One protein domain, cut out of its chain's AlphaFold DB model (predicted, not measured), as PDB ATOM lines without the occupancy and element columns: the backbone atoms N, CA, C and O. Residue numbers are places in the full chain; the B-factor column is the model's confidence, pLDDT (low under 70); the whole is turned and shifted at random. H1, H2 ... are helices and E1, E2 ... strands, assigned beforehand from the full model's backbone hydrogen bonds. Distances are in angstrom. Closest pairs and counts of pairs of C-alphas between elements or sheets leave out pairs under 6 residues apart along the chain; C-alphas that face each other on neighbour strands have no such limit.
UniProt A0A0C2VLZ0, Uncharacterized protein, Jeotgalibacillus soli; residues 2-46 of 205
ATOM      1  N   ASP A   2     145.536 145.776 138.259       67.44
ATOM      2  CA  ASP A   2     146.655 146.689 138.447       67.44
ATOM      3  C   ASP A   2     147.791 145.930 139.141       67.44
ATOM      4  O   ASP A   2     147.572 145.188 140.105       67.44
ATOM      5  N   GLU A   3     148.988 146.022 138.567       84.19
ATOM      6  CA  GLU A   3     150.180 145.351 139.076       84.19
ATOM      7  C   GLU A   3     150.652 146.044 140.358       84.19
ATOM      8  O   GLU A   3     150.748 147.268 140.426       84.19
ATOM      9  N   HIS A   4     150.958 145.253 141.384       86.75
ATOM     10  CA  HIS A   4     151.608 145.704 142.612       86.75
ATOM     11  C   HIS A   4     152.955 144.996 142.736       86.75
ATOM     12  O   HIS A   4     153.120 143.865 142.274       86.75
ATOM     13  N   PHE A   5     153.919 145.644 143.380       91.88
ATOM     14  CA  PHE A   5     155.235 145.063 143.619       91.88
ATOM     15  C   PHE A   5     155.728 145.410 145.022       91.88
ATOM     16  O   PHE A   5     155.313 146.398 145.622       91.88
ATOM     17  N   PHE A   6     156.614 144.566 145.545       92.56
ATOM     18  CA  PHE A   6     157.256 144.764 146.837       92.56
ATOM     19  C   PHE A   6     158.724 145.118 146.604       92.56
ATOM     20  O   PHE A   6     159.462 144.326 146.014       92.56
ATOM     21  N   GLN A   7     159.154 146.291 147.065       94.50
ATOM     22  CA  GLN A   7     160.523 146.771 146.886       94.50
ATOM     23  C   GLN A   7     161.280 146.767 148.212       94.50
ATOM     24  O   GLN A   7     160.856 147.385 149.180       94.50
ATOM     25  N   LYS A   8     162.419 146.067 148.235       94.00
ATOM     26  CA  LYS A   8     163.354 146.060 149.374       94.00
ATOM     27  C   LYS A   8     164.576 146.939 149.125       94.00
ATOM     28  O   LYS A   8     164.987 147.680 150.007       94.00
ATOM     29  N   HIS A   9     165.147 146.838 147.925       95.94
ATOM     30  CA  HIS A   9     166.365 147.547 147.554       95.94
ATOM     31  C   HIS A   9     166.057 148.998 147.167       95.94
ATOM     32  O   HIS A   9     165.175 149.249 146.341       95.94
ATOM     33  N   CYS A  10     166.793 149.940 147.752       96.81
ATOM     34  CA  CYS A  10     166.748 151.354 147.407       96.81
ATOM     35  C   CYS A  10     167.098 151.543 145.923       96.81
ATOM     36  O   CYS A  10     168.117 151.022 145.482       96.81
ATOM     37  N   PRO A  11     166.284 152.258 145.132       96.62
ATOM     38  CA  PRO A  11     166.565 152.434 143.715       96.62
ATOM     39  C   PRO A  11     167.745 153.389 143.485       96.62
ATOM     40  O   PRO A  11     167.919 154.351 144.229       96.62
ATOM     41  N   ASP A  12     168.482 153.191 142.387       96.06
ATOM     42  CA  ASP A  12     169.654 154.010 142.023       96.06
ATOM     43  C   ASP A  12     169.340 155.506 141.847       96.06
ATOM     44  O   ASP A  12     170.224 156.353 141.952       96.06
ATOM     45  N   TYR A  13     168.079 155.847 141.557       96.50
ATOM     46  CA  TYR A  13     167.630 157.230 141.389       96.50
ATOM     47  C   TYR A  13     167.271 157.926 142.711       96.50
ATOM     48  O   TYR A  13     166.840 159.083 142.682       96.50
ATOM     49  N   ALA A  14     167.371 157.240 143.857       97.62
ATOM     50  CA  ALA A  14     167.028 157.822 145.146       97.62
ATOM     51  C   ALA A  14     167.877 159.082 145.425       97.62
ATOM     52  O   ALA A  14     169.092 159.075 145.205       97.62
ATOM     53  N   PRO A  15     167.266 160.185 145.893       97.56
ATOM     54  CA  PRO A  15     168.002 161.383 146.274       97.56
ATOM     55  C   PRO A  15     169.043 161.108 147.363       97.56
ATOM     56  O   PRO A  15     168.831 160.269 148.231       97.56
ATOM     57  N   ALA A  16     170.119 161.898 147.393       96.81
ATOM     58  CA  ALA A  16     171.214 161.728 148.355       96.81
ATOM     59  C   ALA A  16     170.814 161.903 149.836       96.81
ATOM     60  O   ALA A  16     171.586 161.526 150.713       96.81
ATOM     61  N   PHE A  17     169.648 162.497 150.119       96.88
ATOM     62  CA  PHE A  17     169.124 162.602 151.486       96.88
ATOM     63  C   PHE A  17     168.453 161.308 151.971       96.88
ATOM     64  O   PHE A  17     168.242 161.162 153.171       96.88
ATOM     65  N   ILE A  18     168.128 160.368 151.073       98.12
ATOM     66  CA  ILE A  18     167.563 159.073 151.454       98.12
ATOM     67  C   ILE A  18     168.663 158.229 152.078       98.12
ATOM     68  O   ILE A  18     169.598 157.790 151.410       98.12
ATOM     69  N   TYR A  19     168.531 158.003 153.380       97.00
ATOM     70  CA  TYR A  19     169.448 157.162 154.123       97.00
ATOM     71  C   TYR A  19     169.126 155.679 153.909       97.00
ATOM     72  O   TYR A  19     167.961 155.264 153.908       97.00
ATOM     73  N   THR A  20     170.174 154.869 153.772       96.75
ATOM     74  CA  THR A  20     170.065 153.416 153.641       96.75
ATOM     75  C   THR A  20     170.940 152.696 154.659       96.75
ATOM     76  O   THR A  20     171.987 153.192 155.066       96.75
ATOM     77  N   GLU A  21     170.512 151.499 155.055       94.62
ATOM     78  CA  GLU A  21     171.343 150.532 155.778       94.62
ATOM     79  C   GLU A  21     171.567 149.326 154.868       94.62
ATOM     80  O   GLU A  21     170.613 148.779 154.301       94.62
ATOM     81  N   GLN A  22     172.827 148.923 154.707       94.06
ATOM     82  CA  GLN A  22     173.164 147.733 153.938       94.06
ATOM     83  C   GLN A  22     173.086 146.510 154.850       94.06
ATOM     84  O   GLN A  22     173.830 146.401 155.822       94.06
ATOM     85  N   ILE A  23     172.195 145.584 154.511       90.19
ATOM     86  CA  ILE A  23     172.106 144.269 155.143       90.19
ATOM     87  C   ILE A  23     172.261 143.248 154.024       90.19
ATOM     88  O   ILE A  23     171.518 143.278 153.038       90.19
ATOM     89  N   ASP A  24     173.277 142.396 154.158       88.06
ATOM     90  CA  ASP A  24     173.802 141.565 153.075       88.06
ATOM     91  C   ASP A  24     174.116 142.421 151.826       88.06
ATOM     92  O   ASP A  24     174.897 143.374 151.888       88.06
ATOM     93  N   ASP A  25     173.469 142.123 150.699       92.56
ATOM     94  CA  ASP A  25     173.614 142.839 149.425       92.56
ATOM     95  C   ASP A  25     172.412 143.756 149.118       92.56
ATOM     96  O   ASP A  25     172.188 144.169 147.975       92.56
ATOM     97  N   ILE A  26     171.591 144.072 150.126       94.50
ATOM     98  CA  ILE A  26     170.400 144.910 149.971       94.50
ATOM     99  C   ILE A  26     170.580 146.226 150.727       94.50
ATOM    100  O   ILE A  26     170.764 146.247 151.941       94.50
ATOM    101  N   ASN A  27     170.453 147.342 150.003       96.31
ATOM    102  CA  ASN A  27     170.349 148.674 150.588       96.31
ATOM    103  C   ASN A  27     168.897 148.932 150.989       96.31
ATOM    104  O   ASN A  27     168.075 149.270 150.137       96.31
ATOM    105  N   TYR A  28     168.568 148.761 152.264       96.19
ATOM    106  CA  TYR A  28     167.233 149.041 152.780       96.19
ATOM    107  C   TYR A  28     167.067 150.535 153.038       96.19
ATOM    108  O   TYR A  28     167.913 151.146 153.685       96.19
ATOM    109  N   ILE A  29     165.962 151.116 152.569       97.12
ATOM    110  CA  ILE A  29     165.605 152.505 152.883       97.12
ATOM    111  C   ILE A  29     165.213 152.593 154.358       97.12
ATOM    112  O   ILE A  29     164.352 151.841 154.819       97.12
ATOM    113  N   VAL A  30     165.794 153.548 155.084       96.62
ATOM    114  CA  VAL A  30     165.358 153.880 156.443       96.62
ATOM    115  C   VAL A  30     164.501 155.135 156.382       96.62
ATOM    116  O   VAL A  30     164.982 156.213 156.060       96.62
ATOM    117  N   CYS A  31     163.223 155.008 156.724       96.81
ATOM    118  CA  CYS A  31     162.335 156.155 156.872       96.81
ATOM    119  C   CYS A  31     162.482 156.733 158.290       96.81
ATOM    120  O   CYS A  31     161.788 156.311 159.214       96.81
ATOM    121  N   ASN A  32     163.445 157.635 158.489       95.50
ATOM    122  CA  ASN A  32     163.793 158.212 159.798       95.50
ATOM    123  C   ASN A  32     163.436 159.699 159.947       95.50
ATOM    124  O   ASN A  32     163.719 160.287 160.992       95.50
ATOM    125  N   ASP A  33     162.837 160.304 158.925       97.00
ATOM    126  CA  ASP A  33     162.412 161.699 158.916       97.00
ATOM    127  C   ASP A  33     161.238 161.932 157.951       97.00
ATOM    128  O   ASP A  33     160.806 161.050 157.202       97.00
ATOM    129  N   LEU A  34     160.685 163.145 158.010       97.06
ATOM    130  CA  LEU A  34     159.542 163.546 157.196       97.06
ATOM    131  C   LEU A  34     159.882 163.606 155.700       97.06
ATOM    132  O   LEU A  34     159.034 163.274 154.877       97.06
ATOM    133  N   GLU A  35     161.096 164.022 155.336       97.69
ATOM    134  CA  GLU A  35     161.512 164.139 153.932       97.69
ATOM    135  C   GLU A  35     161.545 162.767 153.254       97.69
ATOM    136  O   GLU A  35     161.005 162.602 152.156       97.69
ATOM    137  N   SER A  36     162.083 161.762 153.946       97.75
ATOM    138  CA  SER A  36     162.088 160.368 153.504       97.75
ATOM    139  C   SER A  36     160.668 159.822 153.342       97.75
ATOM    140  O   SER A  36     160.364 159.199 152.323       97.75
ATOM    141  N   LEU A  37     159.768 160.103 154.294       97.00
ATOM    142  CA  LEU A  37     158.365 159.678 154.217       97.00
ATOM    143  C   LEU A  37     157.630 160.311 153.025       97.00
ATOM    144  O   LEU A  37     156.935 159.615 152.282       97.00
ATOM    145  N   LEU A  38     157.799 161.619 152.812       97.62
ATOM    146  CA  LEU A  38     157.195 162.334 151.683       97.62
ATOM    147  C   LEU A  38     157.736 161.833 150.343       97.62
ATOM    148  O   LEU A  38     156.971 161.671 149.390       97.62
ATOM    149  N   TRP A  39     159.039 161.555 150.266       98.00
ATOM    150  CA  TRP A  39     159.640 160.991 149.063       98.00
ATOM    151  C   TRP A  39     159.081 159.602 148.747       98.00
ATOM    152  O   TRP A  39     158.716 159.362 147.597       98.00
ATOM    153  N   LEU A  40     158.942 158.721 149.746       97.62
ATOM    154  CA  LEU A  40     158.319 157.404 149.576       97.62
ATOM    155  C   LEU A  40     156.875 157.523 149.065       97.62
ATOM    156  O   LEU A  40     156.503 156.832 148.118       97.62
ATOM    157  N   GLY A  41     156.088 158.451 149.619       95.62
ATOM    158  CA  GLY A  41     154.744 158.750 149.115       95.62
ATOM    159  C   GLY A  41     154.750 159.210 147.651       95.62
ATOM    160  O   GLY A  41     153.933 158.755 146.851       95.62
ATOM    161  N   ASN A  42     155.722 160.039 147.256       96.81
ATOM    162  CA  ASN A  42     155.917 160.443 145.859       96.81
ATOM    163  C   ASN A  42     156.345 159.275 144.945       96.81
ATOM    164  O   ASN A  42     156.085 159.324 143.746       96.81
ATOM    165  N   GLN A  43     156.956 158.216 145.491       96.25
ATOM    166  CA  GLN A  43     157.235 156.962 144.773       96.25
ATOM    167  C   GLN A  43     156.029 156.006 144.727       96.25
ATOM    168  O   GLN A  43     156.179 154.858 144.316       96.25
ATOM    169  N   LEU A  44     154.839 156.458 145.146       94.12
ATOM    170  CA  LEU A  44     153.622 155.646 145.252       94.12
ATOM    171  C   LEU A  44     153.755 154.474 146.241       94.12
ATOM    172  O   LEU A  44     153.027 153.485 146.138       94.12
ATOM    173  N   ALA A  45     154.663 154.577 147.219       95.25
ATOM    174  CA  ALA A  45     154.742 153.606 148.298       95.25
ATOM    175  C   ALA A  45     153.487 153.721 149.174       95.25
ATOM    176  O   ALA A  45     153.268 154.738 149.835       95.25
ATOM    177  N   LEU A  46     152.661 152.674 149.154       93.38
ATOM    178  CA  LEU A  46     151.399 152.631 149.890       93.38
ATOM    179  C   LEU A  46     151.476 151.768 151.152       93.38
ATOM    180  O   LEU A  46     150.872 152.113 152.158       93.38
TER     181      LEU A  46
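What this domain is: This is residues 2 to 46 of the 205 residues of an uncharacterized protein of Jeotgalibacillus soli (UniProt A0A0C2VLZ0). Little regular structure: a short two-stranded hairpin, E1 and E2, and one short helix, H1, beyond one end of it, with a long unnamed stretch, residues 2 to 19, leading to the hairpin. The printed part has 45 residues, with E1, E2 and H1 in that order along the chain; the sheet E1 - E2 is antiparallel and the class is mixed, with 17 residues in named elements. It is only just compact, close to loose, with a radius of gyration of the C-alphas of 10.8 A, and spans 31 by 24 by 17 A.

How they stand to each other: E1, residues 20 to 23, and E2, residues 26 to 29, form a hairpin, antiparallel at 147 degrees. N 21 and O 28 are within hydrogen-bond range at 3.0 A, N 28 and O 21 at 2.9 A. H1, residues 34 to 42, is apart from E1; every O i to N i+4 pair in H1 is within hydrogen-bond range.

Where its parts are: E1 begins at C-alpha 20 (170.065, 153.416, 153.641) and measures 9.5 A, E2 9.4 A. H1 measures 12.3 A, ending at C-alpha 42 (155.917, 160.443, 145.859).

The domain as a whole: The C-alphas farthest apart, of Asp 2 and Asp 24, are 31.3 A apart. The printed part has no cut; both links are tight. Residue 2 is under pLDDT 70.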